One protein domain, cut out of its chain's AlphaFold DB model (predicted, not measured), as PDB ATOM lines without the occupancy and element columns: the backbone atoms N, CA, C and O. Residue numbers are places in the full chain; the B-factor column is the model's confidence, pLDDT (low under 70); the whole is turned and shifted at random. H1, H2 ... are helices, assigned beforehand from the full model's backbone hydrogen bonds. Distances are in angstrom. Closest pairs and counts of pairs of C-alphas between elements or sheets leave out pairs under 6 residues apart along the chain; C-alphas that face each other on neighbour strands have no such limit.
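What this domain is: This is residues 51 to 103 of the 165 residues of an uncharacterized protein of Marmoricola mangrovicus (UniProt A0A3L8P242). The model has two small helical ends, H3 with H2 near it at one end and H1 with H4 at the other, joined along the longest axis by two stretches with no named element, residues 58 to 75 and residues 93 to 97. The printed part has 53 residues, with four named helices in the order H1, H2, H3, H4 and no named strand. The class is all helix, though only 26 of the 53 residues are in named elements, under half. The whole is elongated, spanning 32 by 21 by 20 A, and only just loose, close to compact, with a radius of gyration of the C-alphas of 12.2 A.

How they stand to each other: The longest helix is H3, residues 83 to 92. It is close to but not clearly touching H2, residues 76 to 79; their closest C-alphas, those of Asp 77 and Arg 86, are 7.9 A apart. H3 is apart from H4, residues 98 to 102, and from H1, residues 51 to 57. H1 and H4 touch, with the C-alphas of Arg 53 and Phe 101 closest at 6.7 A. H2 is apart from both H1 and H4. In H1 every O i to N i+4 pair is within hydrogen-bond range; in H3 5 of 6 are, in H4 0 of 1, with 2 of 2 O i to N i+3 pairs within range, and H2 is too short for an O i to N i+4 pair.

Where its parts are: H3 is 14.7 A long from its first to its last C-alpha, beginning at C-alpha 83 (22.533, 37.014, 98.949). H1 is 10.0 A long and begins at C-alpha 51 (19.365, 7.415, 97.709). H4 is 7.2 A long and ends at C-alpha 102 (7.191, 8.650, 100.151). H2 is 5.6 A long.

The domain as a whole: The two C-alphas farthest apart, those of Asp 62 and Pro 81, are 33.7 A apart. The link from H1 to H2 is long, with 18 residues; those from H2 to H3 and from H3 to H4 are tight. The printed part has no cut, its mean pLDDT is 95.6, and no printed residue is under 70.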
ATOM      1  N   GLY A  51      18.225   6.680  97.154       90.94
ATOM      2  CA  GLY A  51      19.365   7.415  97.709       90.94
ATOM      3  C   GLY A  51      18.963   8.763  98.310       90.94
ATOM      4  O   GLY A  51      19.260   9.024  99.475       90.94
ATOM      5  N   LEU A  52      18.207   9.575  97.559       91.88
ATOM      6  CA  LEU A  52      17.667  10.847  98.045       91.88
ATOM      7  C   LEU A  52      16.756  10.623  99.256       91.88
ATOM      8  O   LEU A  52      16.884  11.310 100.263       91.88
ATOM      9  N   ARG A  53      15.876   9.619  99.208       95.62
ATOM     10  CA  ARG A  53      14.953   9.333 100.310       95.62
ATOM     11  C   ARG A  53      15.669   8.930 101.603       95.62
ATOM     12  O   ARG A  53      15.220   9.300 102.690       95.62
ATOM     13  N   THR A  54      16.767   8.183 101.485       96.81
ATOM     14  CA  THR A  54      17.620   7.782 102.615       96.81
ATOM     15  C   THR A  54      18.334   8.992 103.207       96.81
ATOM     16  O   THR A  54      18.336   9.170 104.421       96.81
ATOM     17  N   PHE A  55      18.881   9.855 102.352       96.62
ATOM     18  CA  PHE A  55      19.504  11.108 102.759       96.62
ATOM     19  C   PHE A  55      18.526  12.024 103.513       96.62
ATOM     20  O   PHE A  55      18.815  12.432 104.634       96.62
ATOM     21  N   LEU A  56      17.331  12.259 102.959       97.19
ATOM     22  CA  LEU A  56      16.301  13.087 103.597       97.19
ATOM     23  C   LEU A  56      15.843  12.516 104.947       97.19
ATOM     24  O   LEU A  56      15.549  13.278 105.865       97.19
ATOM     25  N   ALA A  57      15.826  11.189 105.106       97.31
ATOM     26  CA  ALA A  57      15.493  10.564 106.387       97.31
ATOM     27  C   ALA A  57      16.457  10.968 107.510       97.31
ATOM     28  O   ALA A  57      16.033  11.085 108.654       97.31
ATOM     29  N   GLY A  58      17.734  11.198 107.186       97.62
ATOM     30  CA  GLY A  58      18.741  11.651 108.145       97.62
ATOM     31  C   GLY A  58      18.623  13.127 108.541       97.62
ATOM     32  O   GLY A  58      19.300  13.547 109.474       97.62
ATOM     33  N   LEU A  59      17.788  13.905 107.844       97.75
ATOM     34  CA  LEU A  59      17.587  15.339 108.085       97.75
ATOM     35  C   LEU A  59      16.285  15.657 108.824       97.75
ATOM     36  O   LEU A  59      16.134  16.765 109.335       97.75
ATOM     37  N   ALA A  60      15.321  14.736 108.812       98.06
ATOM     38  CA  ALA A  60      14.028  14.948 109.444       98.06
ATOM     39  C   ALA A  60      14.180  15.059 110.969       98.06
ATOM     40  O   ALA A  60      14.950  14.315 111.577       98.06
ATOM     41  N   ASP A  61      13.447  15.992 111.576       97.62
ATOM     42  CA  ASP A  61      13.356  16.092 113.033       97.62
ATOM     43  C   ASP A  61      12.473  14.978 113.634       97.62
ATOM     44  O   ASP A  61      11.941  14.123 112.920       97.62
ATOM     45  N   ASP A  62      12.313  14.984 114.960       97.06
ATOM     46  CA  ASP A  62      11.524  13.982 115.694       97.06
ATOM     47  C   ASP A  62      10.039  13.951 115.271       97.06
ATOM     48  O   ASP A  62       9.375  12.925 115.431       97.06
ATOM     49  N   ASP A  63       9.526  15.041 114.686       96.56
ATOM     50  CA  ASP A  63       8.165  15.144 114.145       96.56
ATOM     51  C   ASP A  63       8.086  14.708 112.664       96.56
ATOM     52  O   ASP A  63       7.020  14.743 112.041       96.56
ATOM     53  N   GLY A  64       9.209  14.283 112.078       97.06
ATOM     54  CA  GLY A  64       9.310  13.860 110.685       97.06
ATOM     55  C   GLY A  64       9.304  15.023 109.690       97.06
ATOM     56  O   GLY A  64       9.004  14.807 108.512       97.06
ATOM     57  N   LEU A  65       9.602  16.250 110.124       98.19
ATOM     58  CA  LEU A  65       9.591  17.448 109.293       98.19
ATOM     59  C   LEU A  65      11.010  17.810 108.842       98.19
ATOM     60  O   LEU A  65      11.922  17.993 109.649       98.19
ATOM     61  N   LEU A  66      11.206  17.984 107.536       98.25
ATOM     62  CA  LEU A  66      12.501  18.387 106.991       98.25
ATOM     63  C   LEU A  66      12.789  19.863 107.313       98.25
ATOM     64  O   LEU A  66      11.857  20.676 107.401       98.25
ATOM     65  N   PRO A  67      14.062  20.266 107.467       97.06
ATOM     66  CA  PRO A  67      14.417  21.680 107.396       97.06
ATOM     67  C   PRO A  67      14.102  22.236 105.988       97.06
ATOM     68  O   PRO A  67      13.830  21.456 105.071       97.06
ATOM     69  N   PRO A  68      14.115  23.565 105.774       96.31
ATOM     70  CA  PRO A  68      14.039  24.137 104.426       96.31
ATOM     71  C   PRO A  68      15.107  23.536 103.505       96.31
ATOM     72  O   PRO A  68      16.195  23.194 103.978       96.31
ATOM     73  N   TRP A  69      14.814  23.414 102.208       95.50
ATOM     74  CA  TRP A  69      15.695  22.692 101.285       95.50
ATOM     75  C   TRP A  69      17.085  23.330 101.161       95.50
ATOM     76  O   TRP A  69      18.068  22.611 100.990       95.50
ATOM     77  N   THR A  70      17.215  24.647 101.370       95.88
ATOM     78  CA  THR A  70      18.525  25.329 101.416       95.88
ATOM     79  C   THR A  70      19.407  24.927 102.596       95.88
ATOM     80  O   THR A  70      20.519  25.427 102.729       95.88
ATOM     81  N   ARG A  71      18.933  24.048 103.479       95.56
ATOM     82  CA  ARG A  71      19.716  23.476 104.580       95.56
ATOM     83  C   ARG A  71      19.945  21.979 104.437       95.56
ATOM     84  O   ARG A  71      20.389  21.353 105.393       95.56
ATOM     85  N   TRP A  72      19.574  21.383 103.305       95.44
ATOM     86  CA  TRP A  72      19.782  19.952 103.100       95.44
ATOM     87  C   TRP A  72      21.244  19.655 102.779       95.44
ATOM     88  O   TRP A  72      21.790  18.697 103.312       95.44
ATOM     89  N   TRP A  73      21.885  20.507 101.978       92.62
ATOM     90  CA  TRP A  73      23.289  20.384 101.581       92.62
ATOM     91  C   TRP A  73      24.098  21.601 102.038       92.62
ATOM     92  O   TRP A  73      23.554  22.700 102.135       92.62
ATOM     93  N   ASP A  74      25.397  21.410 102.274       86.06
ATOM     94  CA  ASP A  74      26.282  22.463 102.790       86.06
ATOM     95  C   ASP A  74      26.633  23.535 101.735       86.06
ATOM     96  O   ASP A  74      26.782  24.706 102.073       86.06
ATOM     97  N   ASP A  75      26.693  23.169 100.449       85.56
ATOM     98  CA  ASP A  75      27.224  24.020  99.368       85.56
ATOM     99  C   ASP A  75      26.142  24.592  98.424       85.56
ATOM    100  O   ASP A  75      26.382  24.827  97.238       85.56
ATOM    101  N   VAL A  76      24.924  24.843  98.921       92.12
ATOM    102  CA  VAL A  76      23.836  25.412  98.090       92.12
ATOM    103  C   VAL A  76      24.035  26.891  97.744       92.12
ATOM    104  O   VAL A  76      23.367  27.413  96.855       92.12
ATOM    105  N   ASP A  77      24.942  27.579  98.436       92.38
ATOM    106  CA  ASP A  77      25.167  29.021  98.305       92.38
ATOM    107  C   ASP A  77      25.548  29.425  96.878       92.38
ATOM    108  O   ASP A  77      25.083  30.450  96.380       92.38
ATOM    109  N   ALA A  78      26.330  28.583  96.199       91.94
ATOM    110  CA  ALA A  78      26.774  28.803  94.826       91.94
ATOM    111  C   ALA A  78      25.638  28.714  93.788       91.94
ATOM    112  O   ALA A  78      25.817  29.141  92.649       91.94
ATOM    113  N   LEU A  79      24.467  28.182  94.159       95.12
ATOM    114  CA  LEU A  79      23.305  28.121  93.269       95.12
ATOM    115  C   LEU A  79      22.646  29.490  93.080       95.12
ATOM    116  O   LEU A  79      21.935  29.693  92.098       95.12
ATOM    117  N   PHE A  80      22.872  30.435  93.991       97.44
ATOM    118  CA  PHE A  80      22.235  31.747  93.961       97.44
ATOM    119  C   PHE A  80      23.157  32.805  93.340       97.44
ATOM    120  O   PHE A  80      24.363  32.773  93.577       97.44
ATOM    121  N   PRO A  81      22.613  33.774  92.582       97.44
ATOM    122  CA  PRO A  81      23.419  34.856  92.009       97.44
ATOM    123  C   PRO A  81      23.971  35.792  93.087       97.44
ATOM    124  O   PRO A  81      25.091  36.288  92.978       97.44
ATOM    125  N   ASP A  82      23.189  36.035  94.141       97.25
ATOM    126  CA  ASP A  82      23.569  36.881  95.262       97.25
ATOM    127  C   ASP A  82      22.758  36.575  96.537       97.25
ATOM    128  O   ASP A  82      21.780  35.817  96.554       97.25
ATOM    129  N   ALA A  83      23.189  37.172  97.653       96.50
ATOM    130  CA  ALA A  83      22.533  37.014  98.949       96.50
ATOM    131  C   ALA A  83      21.085  37.563  98.994       96.50
ATOM    132  O   ALA A  83      20.251  36.943  99.657       96.50
ATOM    133  N   PRO A  84      20.743  38.707  98.361       97.44
ATOM    134  CA  PRO A  84      19.351  39.129  98.201       97.44
ATOM    135  C   PRO A  84      18.441  38.089  97.535       97.44
ATOM    136  O   PRO A  84      17.385  37.795  98.095       97.44
ATOM    137  N   ALA A  85      18.845  37.509  96.404       96.88
ATOM    138  CA  ALA A  85      18.080  36.488  95.693       96.88
ATOM    139  C   ALA A  85      17.877  35.245  96.563       96.88
ATOM    140  O   ALA A  85      16.752  34.761  96.697       96.88
ATOM    141  N   ARG A  86      18.935  34.785  97.245       96.81
ATOM    142  CA  ARG A  86      18.830  33.691  98.220       96.81
ATOM    143  C   ARG A  86      17.782  33.973  99.292       96.81
ATOM    144  O   ARG A  86      16.920  33.133  99.529       96.81
ATOM    145  N   ARG A  87      17.822  35.152  99.922       96.69
ATOM    146  CA  ARG A  87      16.854  35.516 100.972       96.69
ATOM    147  C   ARG A  87      15.417  35.541 100.460       96.69
ATOM    148  O   ARG A  87      14.523  35.156 101.204       96.69
ATOM    149  N   ALA A  88      15.197  35.998  99.227       96.56
ATOM    150  CA  ALA A  88      13.870  35.990  98.617       96.56
ATOM    151  C   ALA A  88      13.343  34.554  98.469       96.56
ATOM    152  O   ALA A  88      12.234  34.267  98.902       96.56
ATOM    153  N   VAL A  89      14.176  33.634  97.968       96.62
ATOM    154  CA  VAL A  89      13.807  32.214  97.865       96.62
ATOM    155  C   VAL A  89      13.585  31.603  99.253       96.62
ATOM    156  O   VAL A  89      12.585  30.936  99.477       96.62
ATOM    157  N   GLU A  90      14.472  31.840 100.220       96.44
ATOM    158  CA  GLU A  90      14.334  31.363 101.611       96.44
ATOM    159  C   GLU A  90      13.077  31.856 102.323       96.44
ATOM    160  O   GLU A  90      12.519  31.111 103.127       96.44
ATOM    161  N   ALA A  91      12.601  33.061 102.016       97.00
ATOM    162  CA  ALA A  91      11.381  33.600 102.608       97.00
ATOM    163  C   ALA A  91      10.111  32.843 102.176       97.00
ATOM    164  O   ALA A  91       9.124  32.855 102.911       97.00
ATOM    165  N   GLU A  92      10.135  32.180 101.017       95.88
ATOM    166  CA  GLU A  92       8.978  31.485 100.434       95.88
ATOM    167  C   GLU A  92       9.064  29.952 100.547       95.88
ATOM    168  O   GLU A  92       8.112  29.246 100.215       95.88
ATOM    169  N   GLN A  93      10.183  29.411 101.038       94.25
ATOM    170  CA  GLN A  93      10.412  27.969 101.130       94.25
ATOM    171  C   GLN A  93       9.557  27.294 102.215       94.25
ATOM    172  O   GLN A  93       9.771  27.540 103.408       94.25
ATOM    173  N   PRO A  94       8.654  26.362 101.858       94.56
ATOM    174  CA  PRO A  94       7.971  25.555 102.854       94.56
ATOM    175  C   PRO A  94       8.916  24.498 103.439       94.56
ATOM    176  O   PRO A  94       9.791  23.957 102.760       94.56
ATOM    177  N   ARG A  95       8.678  24.135 104.701       96.25
ATOM    178  CA  ARG A  95       9.160  22.862 105.248       96.25
ATOM    179  C   ARG A  95       8.197  21.761 104.826       96.25
ATOM    180  O   ARG A  95       6.983  21.941 104.917       96.25
ATOM    181  N   LEU A  96       8.732  20.629 104.384       95.81
ATOM    182  CA  LEU A  96       7.937  19.489 103.933       95.81
ATOM    183  C   LEU A  96       8.092  18.315 104.900       95.81
ATOM    184  O   LEU A  96       9.204  18.068 105.376       95.81
ATOM    185  N   PRO A  97       7.012  17.577 105.209       97.44
ATOM    186  CA  PRO A  97       7.142  16.333 105.950       97.44
ATOM    187  C   PRO A  97       7.920  15.322 105.104       97.44
ATOM    188  O   PRO A  97       7.747  15.268 103.887       97.44
ATOM    189  N   LEU A  98       8.738  14.480 105.733       97.12
ATOM    190  CA  LEU A  98       9.488  13.421 105.052       97.12
ATOM    191  C   LEU A  98       8.564  12.503 104.233       97.12
ATOM    192  O   LEU A  98       8.920  12.087 103.133       97.12
ATOM    193  N   THR A  99       7.343  12.271 104.726       96.69
ATOM    194  CA  THR A  99       6.302  11.472 104.058       96.69
ATOM    195  C   THR A  99       5.814  12.059 102.735       96.69
ATOM    196  O   THR A  99       5.221  11.341 101.933       96.69
ATOM    197  N   TRP A 100       6.084  13.338 102.455       94.69
ATOM    198  CA  TRP A 100       5.879  13.908 101.123       94.69
ATOM    199  C   TRP A 100       6.694  13.154 100.066       94.69
ATOM    200  O   TRP A 100       6.189  12.860  98.988       94.69
ATOM    201  N   PHE A 101       7.929  12.777 100.400       94.81
ATOM    202  CA  PHE A 101       8.845  12.077  99.500       94.81
ATOM    203  C   PHE A 101       8.613  10.560  99.444       94.81
ATOM    204  O   PHE A 101       9.255   9.885  98.645       94.81
ATOM    205  N   ASP A 102       7.682  10.034 100.248       93.94
ATOM    206  CA  ASP A 102       7.191   8.650 100.151       93.94
ATOM    207  C   ASP A 102       6.085   8.493  99.096       93.94
ATOM    208  O   ASP A 102       5.630   7.382  98.822       93.94
ATOM    209  N   GLN A 103       5.616   9.600  98.516       94.56
ATOM    210  CA  GLN A 103       4.595   9.561  97.482       94.56
ATOM    211  C   GLN A 103       5.146   8.994  96.172       94.56
ATOM    212  O   GLN A 103       6.298   9.212  95.793       94.56
TER     213      GLN A 103